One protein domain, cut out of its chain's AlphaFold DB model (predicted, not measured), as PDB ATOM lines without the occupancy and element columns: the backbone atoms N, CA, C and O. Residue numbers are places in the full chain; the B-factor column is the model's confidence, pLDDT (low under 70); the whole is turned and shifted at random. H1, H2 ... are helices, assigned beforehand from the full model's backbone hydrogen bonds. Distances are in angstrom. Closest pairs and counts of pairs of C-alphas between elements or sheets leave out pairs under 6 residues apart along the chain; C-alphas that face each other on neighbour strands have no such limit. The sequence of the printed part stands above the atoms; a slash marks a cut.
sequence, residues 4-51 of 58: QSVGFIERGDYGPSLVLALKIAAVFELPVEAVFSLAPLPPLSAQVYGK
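This is residues 4 to 51 of the 58 residues of the protein "DNA-binding XRE family transcriptional regulator" of Deinococcus budaensis (UniProt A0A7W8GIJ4). The printed part makes a wide, open arch: the longest helix, H2, with the short H3 packed on it, is the small middle piece, and the two ends, one with H1 and the other with H4, reach away from it toward the same side and stay apart from each other. Residues 7 to 13 and 37 to 51 stick out free. The 48 printed residues hold four named helices, H1 to H4 in chain order, and no named strand: all helix. The whole is only just loose, close to extended, with a radius of gyration of the C-alphas of 14.4 A, and elongated, spanning 45 by 24 by 15 A.

H2, residues 18 to 28, and H3, residues 32 to 35, touch; their closest C-alphas, of Ala 25 and Val 32, are 5.2 A apart. H1, residues 4 to 10, and H4, residues 44 to 48, touch no helix. Every O i to N i+4 pair is within hydrogen-bond range in H1, H2 and H4; H3 is too short for one.

H2 measures 15.6 A from C-alpha 18 at (7.501, -34.506, 15.594) to C-alpha 28, H1 10.2 A, H4 6.1 A and H3 5.3 A. H4 ends with C-alpha 48 at (17.477, -12.121, -4.181).

The C-alphas of Gln 4 and Lys 51, the two farthest apart, are 45.2 A apart. The printed part has no cut and no long link. Residues 4 to 10, 12 to 16 and 51 have pLDDT under 70.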
ATOM      1  N   GLN A   4       4.071 -24.130  32.570       61.16
ATOM      2  CA  GLN A   4       5.266 -24.967  32.476       61.16
ATOM      3  C   GLN A   4       5.905 -24.961  31.083       61.16
ATOM      4  O   GLN A   4       7.123 -25.065  30.978       61.16
ATOM      5  N   SER A   5       5.112 -24.782  30.022       56.88
ATOM      6  CA  SER A   5       5.613 -24.749  28.639       56.88
ATOM      7  C   SER A   5       6.555 -23.572  28.374       56.88
ATOM      8  O   SER A   5       7.521 -23.737  27.637       56.88
ATOM      9  N   VAL A   6       6.323 -22.417  29.008       62.56
ATOM     10  CA  VAL A   6       7.196 -21.238  28.858       62.56
ATOM     11  C   VAL A   6       8.578 -21.526  29.445       62.56
ATOM     12  O   VAL A   6       9.584 -21.311  28.779       62.56
ATOM     13  N   GLY A   7       8.634 -22.149  30.627       63.62
ATOM     14  CA  GLY A   7       9.903 -22.507  31.263       63.62
ATOM     15  C   GLY A   7      10.746 -23.516  30.469       63.62
ATOM     16  O   GLY A   7      11.967 -23.490  30.575       63.62
ATOM     17  N   PHE A   8      10.138 -24.401  29.670       61.09
ATOM     18  CA  PHE A   8      10.891 -25.305  28.782       61.09
ATOM     19  C   PHE A   8      11.496 -24.577  27.576       61.09
ATOM     20  O   PHE A   8      12.617 -24.888  27.184       61.09
ATOM     21  N   ILE A   9      10.789 -23.584  27.029       61.22
ATOM     22  CA  ILE A   9      11.291 -22.733  25.941       61.22
ATOM     23  C   ILE A   9      12.454 -21.863  26.443       61.22
ATOM     24  O   ILE A   9      13.493 -21.799  25.793       61.22
ATOM     25  N   GLU A  10      12.317 -21.253  27.625       68.75
ATOM     26  CA  GLU A  10      13.336 -20.375  28.224       68.75
ATOM     27  C   GLU A  10      14.636 -21.106  28.595       68.75
ATOM     28  O   GLU A  10      15.707 -20.504  28.578       68.75
ATOM     29  N   ARG A  11      14.559 -22.408  28.906       70.62
ATOM     30  CA  ARG A  11      15.725 -23.259  29.207       70.62
ATOM     31  C   ARG A  11      16.343 -23.924  27.973       70.62
ATOM     32  O   ARG A  11      17.347 -24.612  28.113       70.62
ATOM     33  N   GLY A  12      15.754 -23.746  26.785       59.09
ATOM     34  CA  GLY A  12      16.209 -24.394  25.549       59.09
ATOM     35  C   GLY A  12      15.936 -25.903  25.475       59.09
ATOM     36  O   GLY A  12      16.356 -26.549  24.524       59.09
ATOM     37  N   ASP A  13      15.195 -26.455  26.438       61.19
ATOM     38  CA  ASP A  13      14.894 -27.891  26.575       61.19
ATOM     39  C   ASP A  13      13.572 -28.286  25.884       61.19
ATOM     40  O   ASP A  13      12.975 -29.329  26.159       61.19
ATOM     41  N   TYR A  14      13.069 -27.432  24.988       61.97
ATOM     42  CA  TYR A  14      11.864 -27.700  24.211       61.97
ATOM     43  C   TYR A  14      12.213 -28.119  22.784       61.97
ATOM     44  O   TYR A  14      12.343 -27.293  21.882       61.97
ATOM     45  N   GLY A  15      12.304 -29.429  22.565       64.19
ATOM     46  CA  GLY A  15      12.166 -29.985  21.224       64.19
ATOM     47  C   GLY A  15      10.691 -29.930  20.807       64.19
ATOM     48  O   GLY A  15       9.857 -30.493  21.525       64.19
ATOM     49  N   PRO A  16      10.318 -29.283  19.685       67.38
ATOM     50  CA  PRO A  16       8.956 -29.402  19.178       67.38
ATOM     51  C   PRO A  16       8.650 -30.883  18.936       67.38
ATOM     52  O   PRO A  16       9.499 -31.637  18.458       67.38
ATOM     53  N   SER A  17       7.433 -31.325  19.263       85.12
ATOM     54  CA  SER A  17       7.052 -32.704  18.956       85.12
ATOM     55  C   SER A  17       7.119 -32.935  17.446       85.12
ATOM     56  O   SER A  17       6.788 -32.039  16.665       85.12
ATOM     57  N   LEU A  18       7.490 -34.147  17.018       84.81
ATOM     58  CA  LEU A  18       7.501 -34.506  15.594       84.81
ATOM     59  C   LEU A  18       6.147 -34.198  14.929       84.81
ATOM     60  O   LEU A  18       6.088 -33.693  13.814       84.81
ATOM     61  N   VAL A  19       5.049 -34.416  15.659       90.31
ATOM     62  CA  VAL A  19       3.691 -34.079  15.211       90.31
ATOM     63  C   VAL A  19       3.519 -32.575  14.973       90.31
ATOM     64  O   VAL A  19       2.889 -32.186  13.993       90.31
ATOM     65  N   LEU A  20       4.055 -31.717  15.847       91.31
ATOM     66  CA  LEU A  20       4.011 -30.266  15.655       91.31
ATOM     67  C   LEU A  20       4.871 -29.840  14.459       91.31
ATOM     68  O   LEU A  20       4.405 -29.052  13.640       91.31
ATOM     69  N   ALA A  21       6.075 -30.399  14.323       91.56
ATOM     70  CA  ALA A  21       6.964 -30.109  13.201       91.56
ATOM     71  C   ALA A  21       6.309 -30.453  11.850       91.56
ATOM     72  O   ALA A  21       6.298 -29.627  10.940       91.56
ATOM     73  N   LEU A  22       5.670 -31.625  11.753       94.00
ATOM     74  CA  LEU A  22       4.945 -32.055  10.552       94.00
ATOM     75  C   LEU A  22       3.711 -31.189  10.260       94.00
ATOM     76  O   LEU A  22       3.432 -30.889   9.101       94.00
ATOM     77  N   LYS A  23       2.982 -30.742  11.291       95.31
ATOM     78  CA  LYS A  23       1.852 -29.814  11.113       95.31
ATOM     79  C   LYS A  23       2.300 -28.465  10.559       95.31
ATOM     80  O   LYS A  23       1.634 -27.927   9.683       95.31
ATOM     81  N   ILE A  24       3.415 -27.930  11.052       95.69
ATOM     82  CA  ILE A  24       3.979 -26.671  10.552       95.69
ATOM     83  C   ILE A  24       4.436 -26.844   9.097       95.69
ATOM     84  O   ILE A  24       4.085 -26.024   8.254       95.69
ATOM     85  N   ALA A  25       5.141 -27.934   8.785       96.38
ATOM     86  CA  ALA A  25       5.571 -28.260   7.426       96.38
ATOM     87  C   ALA A  25       4.394 -28.306   6.431       96.38
ATOM     88  O   ALA A  25       4.476 -27.723   5.351       96.38
ATOM     89  N   ALA A  26       3.266 -28.904   6.832       97.06
ATOM     90  CA  ALA A  26       2.053 -28.951   6.017       97.06
ATOM     91  C   ALA A  26       1.441 -27.565   5.748       97.06
ATOM     92  O   ALA A  26       0.949 -27.330   4.652       97.06
ATOM     93  N   VAL A  27       1.487 -26.639   6.714       98.00
ATOM     94  CA  VAL A  27       0.976 -25.263   6.532       98.00
ATOM     95  C   VAL A  27       1.795 -24.487   5.503       98.00
ATOM     96  O   VAL A  27       1.234 -23.702   4.745       98.00
ATOM     97  N   PHE A  28       3.111 -24.696   5.479       96.56
ATOM     98  CA  PHE A  28       4.007 -24.018   4.542       96.56
ATOM     99  C   PHE A  28       4.174 -24.753   3.210       96.56
ATOM    100  O   PHE A  28       4.857 -24.233   2.337       96.56
ATOM    101  N   GLU A  29       3.579 -25.941   3.056       97.38
ATOM    102  CA  GLU A  29       3.764 -26.815   1.889       97.38
ATOM    103  C   GLU A  29       5.251 -27.092   1.585       97.38
ATOM    104  O   GLU A  29       5.681 -27.170   0.434       97.38
ATOM    105  N   LEU A  30       6.056 -27.247   2.640       96.56
ATOM    106  CA  LEU A  30       7.497 -27.483   2.556       96.56
ATOM    107  C   LEU A  30       7.889 -28.787   3.262       96.56
ATOM    108  O   LEU A  30       7.227 -29.189   4.220       96.56
ATOM    109  N   PRO A  31       8.990 -29.440   2.844       94.88
ATOM    110  CA  PRO A  31       9.554 -30.553   3.600       94.88
ATOM    111  C   PRO A  31      10.002 -30.086   4.994       94.88
ATOM    112  O   PRO A  31      10.434 -28.943   5.179       94.88
ATOM    113  N   VAL A  32       9.911 -30.975   5.986       93.56
ATOM    114  CA  VAL A  32      10.182 -30.641   7.396       93.56
ATOM    115  C   VAL A  32      11.620 -30.157   7.607       93.56
ATOM    116  O   VAL A  32      11.858 -29.259   8.411       93.56
ATOM    117  N   GLU A  33      12.563 -30.674   6.825       92.75
ATOM    118  CA  GLU A  33      13.979 -30.313   6.840       92.75
ATOM    119  C   GLU A  33      14.229 -28.887   6.335       92.75
ATOM    120  O   GLU A  33      15.200 -28.257   6.746       92.75
ATOM    121  N   ALA A  34      13.359 -28.349   5.472       92.50
ATOM    122  CA  ALA A  34      13.464 -26.961   5.027       92.50
ATOM    123  C   ALA A  34      12.975 -25.979   6.103       92.50
ATOM    124  O   ALA A  34      13.519 -24.884   6.227       92.50
ATOM    125  N   VAL A  35      11.974 -26.376   6.897       92.38
ATOM    126  CA  VAL A  35      11.432 -25.566   8.001       92.38
ATOM    127  C   VAL A  35      12.339 -25.628   9.233       92.38
ATOM    128  O   VAL A  35      12.577 -24.612   9.881       92.38
ATOM    129  N   PHE A  36      12.869 -26.811   9.543       90.00
ATOM    130  CA  PHE A  36      13.716 -27.078  10.708       90.00
ATOM    131  C   PHE A  36      15.140 -27.465  10.290       90.00
ATOM    132  O   PHE A  36      15.691 -28.466  10.750       90.00
ATOM    133  N   SER A  37      15.737 -26.676   9.394       90.44
ATOM    134  CA  SER A  37      17.100 -26.922   8.918       90.44
ATOM    135  C   SER A  37      18.109 -26.866  10.067       90.44
ATOM    136  O   SER A  37      18.163 -25.897  10.823       90.44
ATOM    137  N   LEU A  38      18.960 -27.891  10.153       88.56
ATOM    138  CA  LEU A  38      20.093 -27.929  11.085       88.56
ATOM    139  C   LEU A  38      21.273 -27.070  10.609       88.56
ATOM    140  O   LEU A  38      22.188 -26.787  11.380       88.56
ATOM    141  N   ALA A  39      21.258 -26.657   9.341       92.44
ATOM    142  CA  ALA A  39      22.218 -25.724   8.776       92.44
ATOM    143  C   ALA A  39      21.594 -24.321   8.659       92.44
ATOM    144  O   ALA A  39      20.423 -24.209   8.278       92.44
ATOM    145  N   PRO A  40      22.355 -23.244   8.925       90.12
ATOM    146  CA  PRO A  40      21.879 -21.884   8.708       90.12
ATOM    147  C   PRO A  40      21.399 -21.675   7.270       90.12
ATOM    148  O   PRO A  40      22.098 -22.017   6.313       90.12
ATOM    149  N   LEU A  41      20.210 -21.090   7.119       89.56
ATOM    150  CA  LEU A  41      19.701 -20.727   5.802       89.56
ATOM    151  C   LEU A  41      20.511 -19.553   5.232       89.56
ATOM    152  O   LEU A  41      20.875 -18.637   5.979       89.56
ATOM    153  N   PRO A  42      20.775 -19.532   3.912       89.81
ATOM    154  CA  PRO A  42      21.418 -18.389   3.284       89.81
ATOM    155  C   PRO A  42      20.595 -17.114   3.504       89.81
ATOM    156  O   PRO A  42      19.363 -17.166   3.401       89.81
ATOM    157  N   PRO A  43      21.237 -15.958   3.733       91.31
ATOM    158  CA  PRO A  43      20.517 -14.705   3.896       91.31
ATOM    159  C   PRO A  43      19.696 -14.394   2.643       91.31
ATOM    160  O   PRO A  43      20.139 -14.626   1.515       91.31
ATOM    161  N   LEU A  44      18.501 -13.832   2.840       88.75
ATOM    162  CA  LEU A  44      17.578 -13.540   1.744       88.75
ATOM    163  C   LEU A  44      18.207 -12.611   0.694       88.75
ATOM    164  O   LEU A  44      18.016 -12.818  -0.499       88.75
ATOM    165  N   SER A  45      19.027 -11.644   1.119       90.81
ATOM    166  CA  SER A  45      19.751 -10.740   0.217       90.81
ATOM    167  C   SER A  45      20.664 -11.481  -0.763       90.81
ATOM    168  O   SER A  45      20.683 -11.145  -1.943       90.81
ATOM    169  N   ALA A  46      21.364 -12.528  -0.319       90.38
ATOM    170  CA  ALA A  46      22.192 -13.346  -1.203       90.38
ATOM    171  C   ALA A  46      21.347 -14.136  -2.214       90.38
ATOM    172  O   ALA A  46      21.792 -14.377  -3.333       90.38
ATOM    173  N   GLN A  47      20.120 -14.516  -1.854       88.12
ATOM    174  CA  GLN A  47      19.219 -15.248  -2.748       88.12
ATOM    175  C   GLN A  47      18.528 -14.336  -3.770       88.12
ATOM    176  O   GLN A  47      18.311 -14.755  -4.907       88.12
ATOM    177  N   VAL A  48      18.186 -13.112  -3.359       89.44
ATOM    178  CA  VAL A  48      17.477 -12.121  -4.181       89.44
ATOM    179  C   VAL A  48      18.440 -11.361  -5.092       89.44
ATOM    180  O   VAL A  48      18.175 -11.268  -6.283       89.44
ATOM    181  N   TYR A  49      19.567 -10.872  -4.566       86.88
ATOM    182  CA  TYR A  49      20.525 -10.046  -5.318       86.88
ATOM    183  C   TYR A  49      21.747 -10.828  -5.822       86.88
ATOM    184  O   TYR A  49      22.404 -10.411  -6.769       86.88
ATOM    185  N   GLY A  50      22.080 -11.971  -5.214       73.88
ATOM    186  CA  GLY A  50      23.251 -12.770  -5.606       73.88
ATOM    187  C   GLY A  50      23.026 -13.693  -6.810       73.88
ATOM    188  O   GLY A  50      23.982 -14.294  -7.301       73.88
ATOM    189  N   LYS A  51      21.783 -13.829  -7.298       61.81
ATOM    190  CA  LYS A  51      21.458 -14.637  -8.488       61.81
ATOM    191  C   LYS A  51      21.888 -13.978  -9.799       61.81
ATOM    192  O   LYS A  51      22.190 -14.706 -10.744       61.81
TER     193      LYS A  51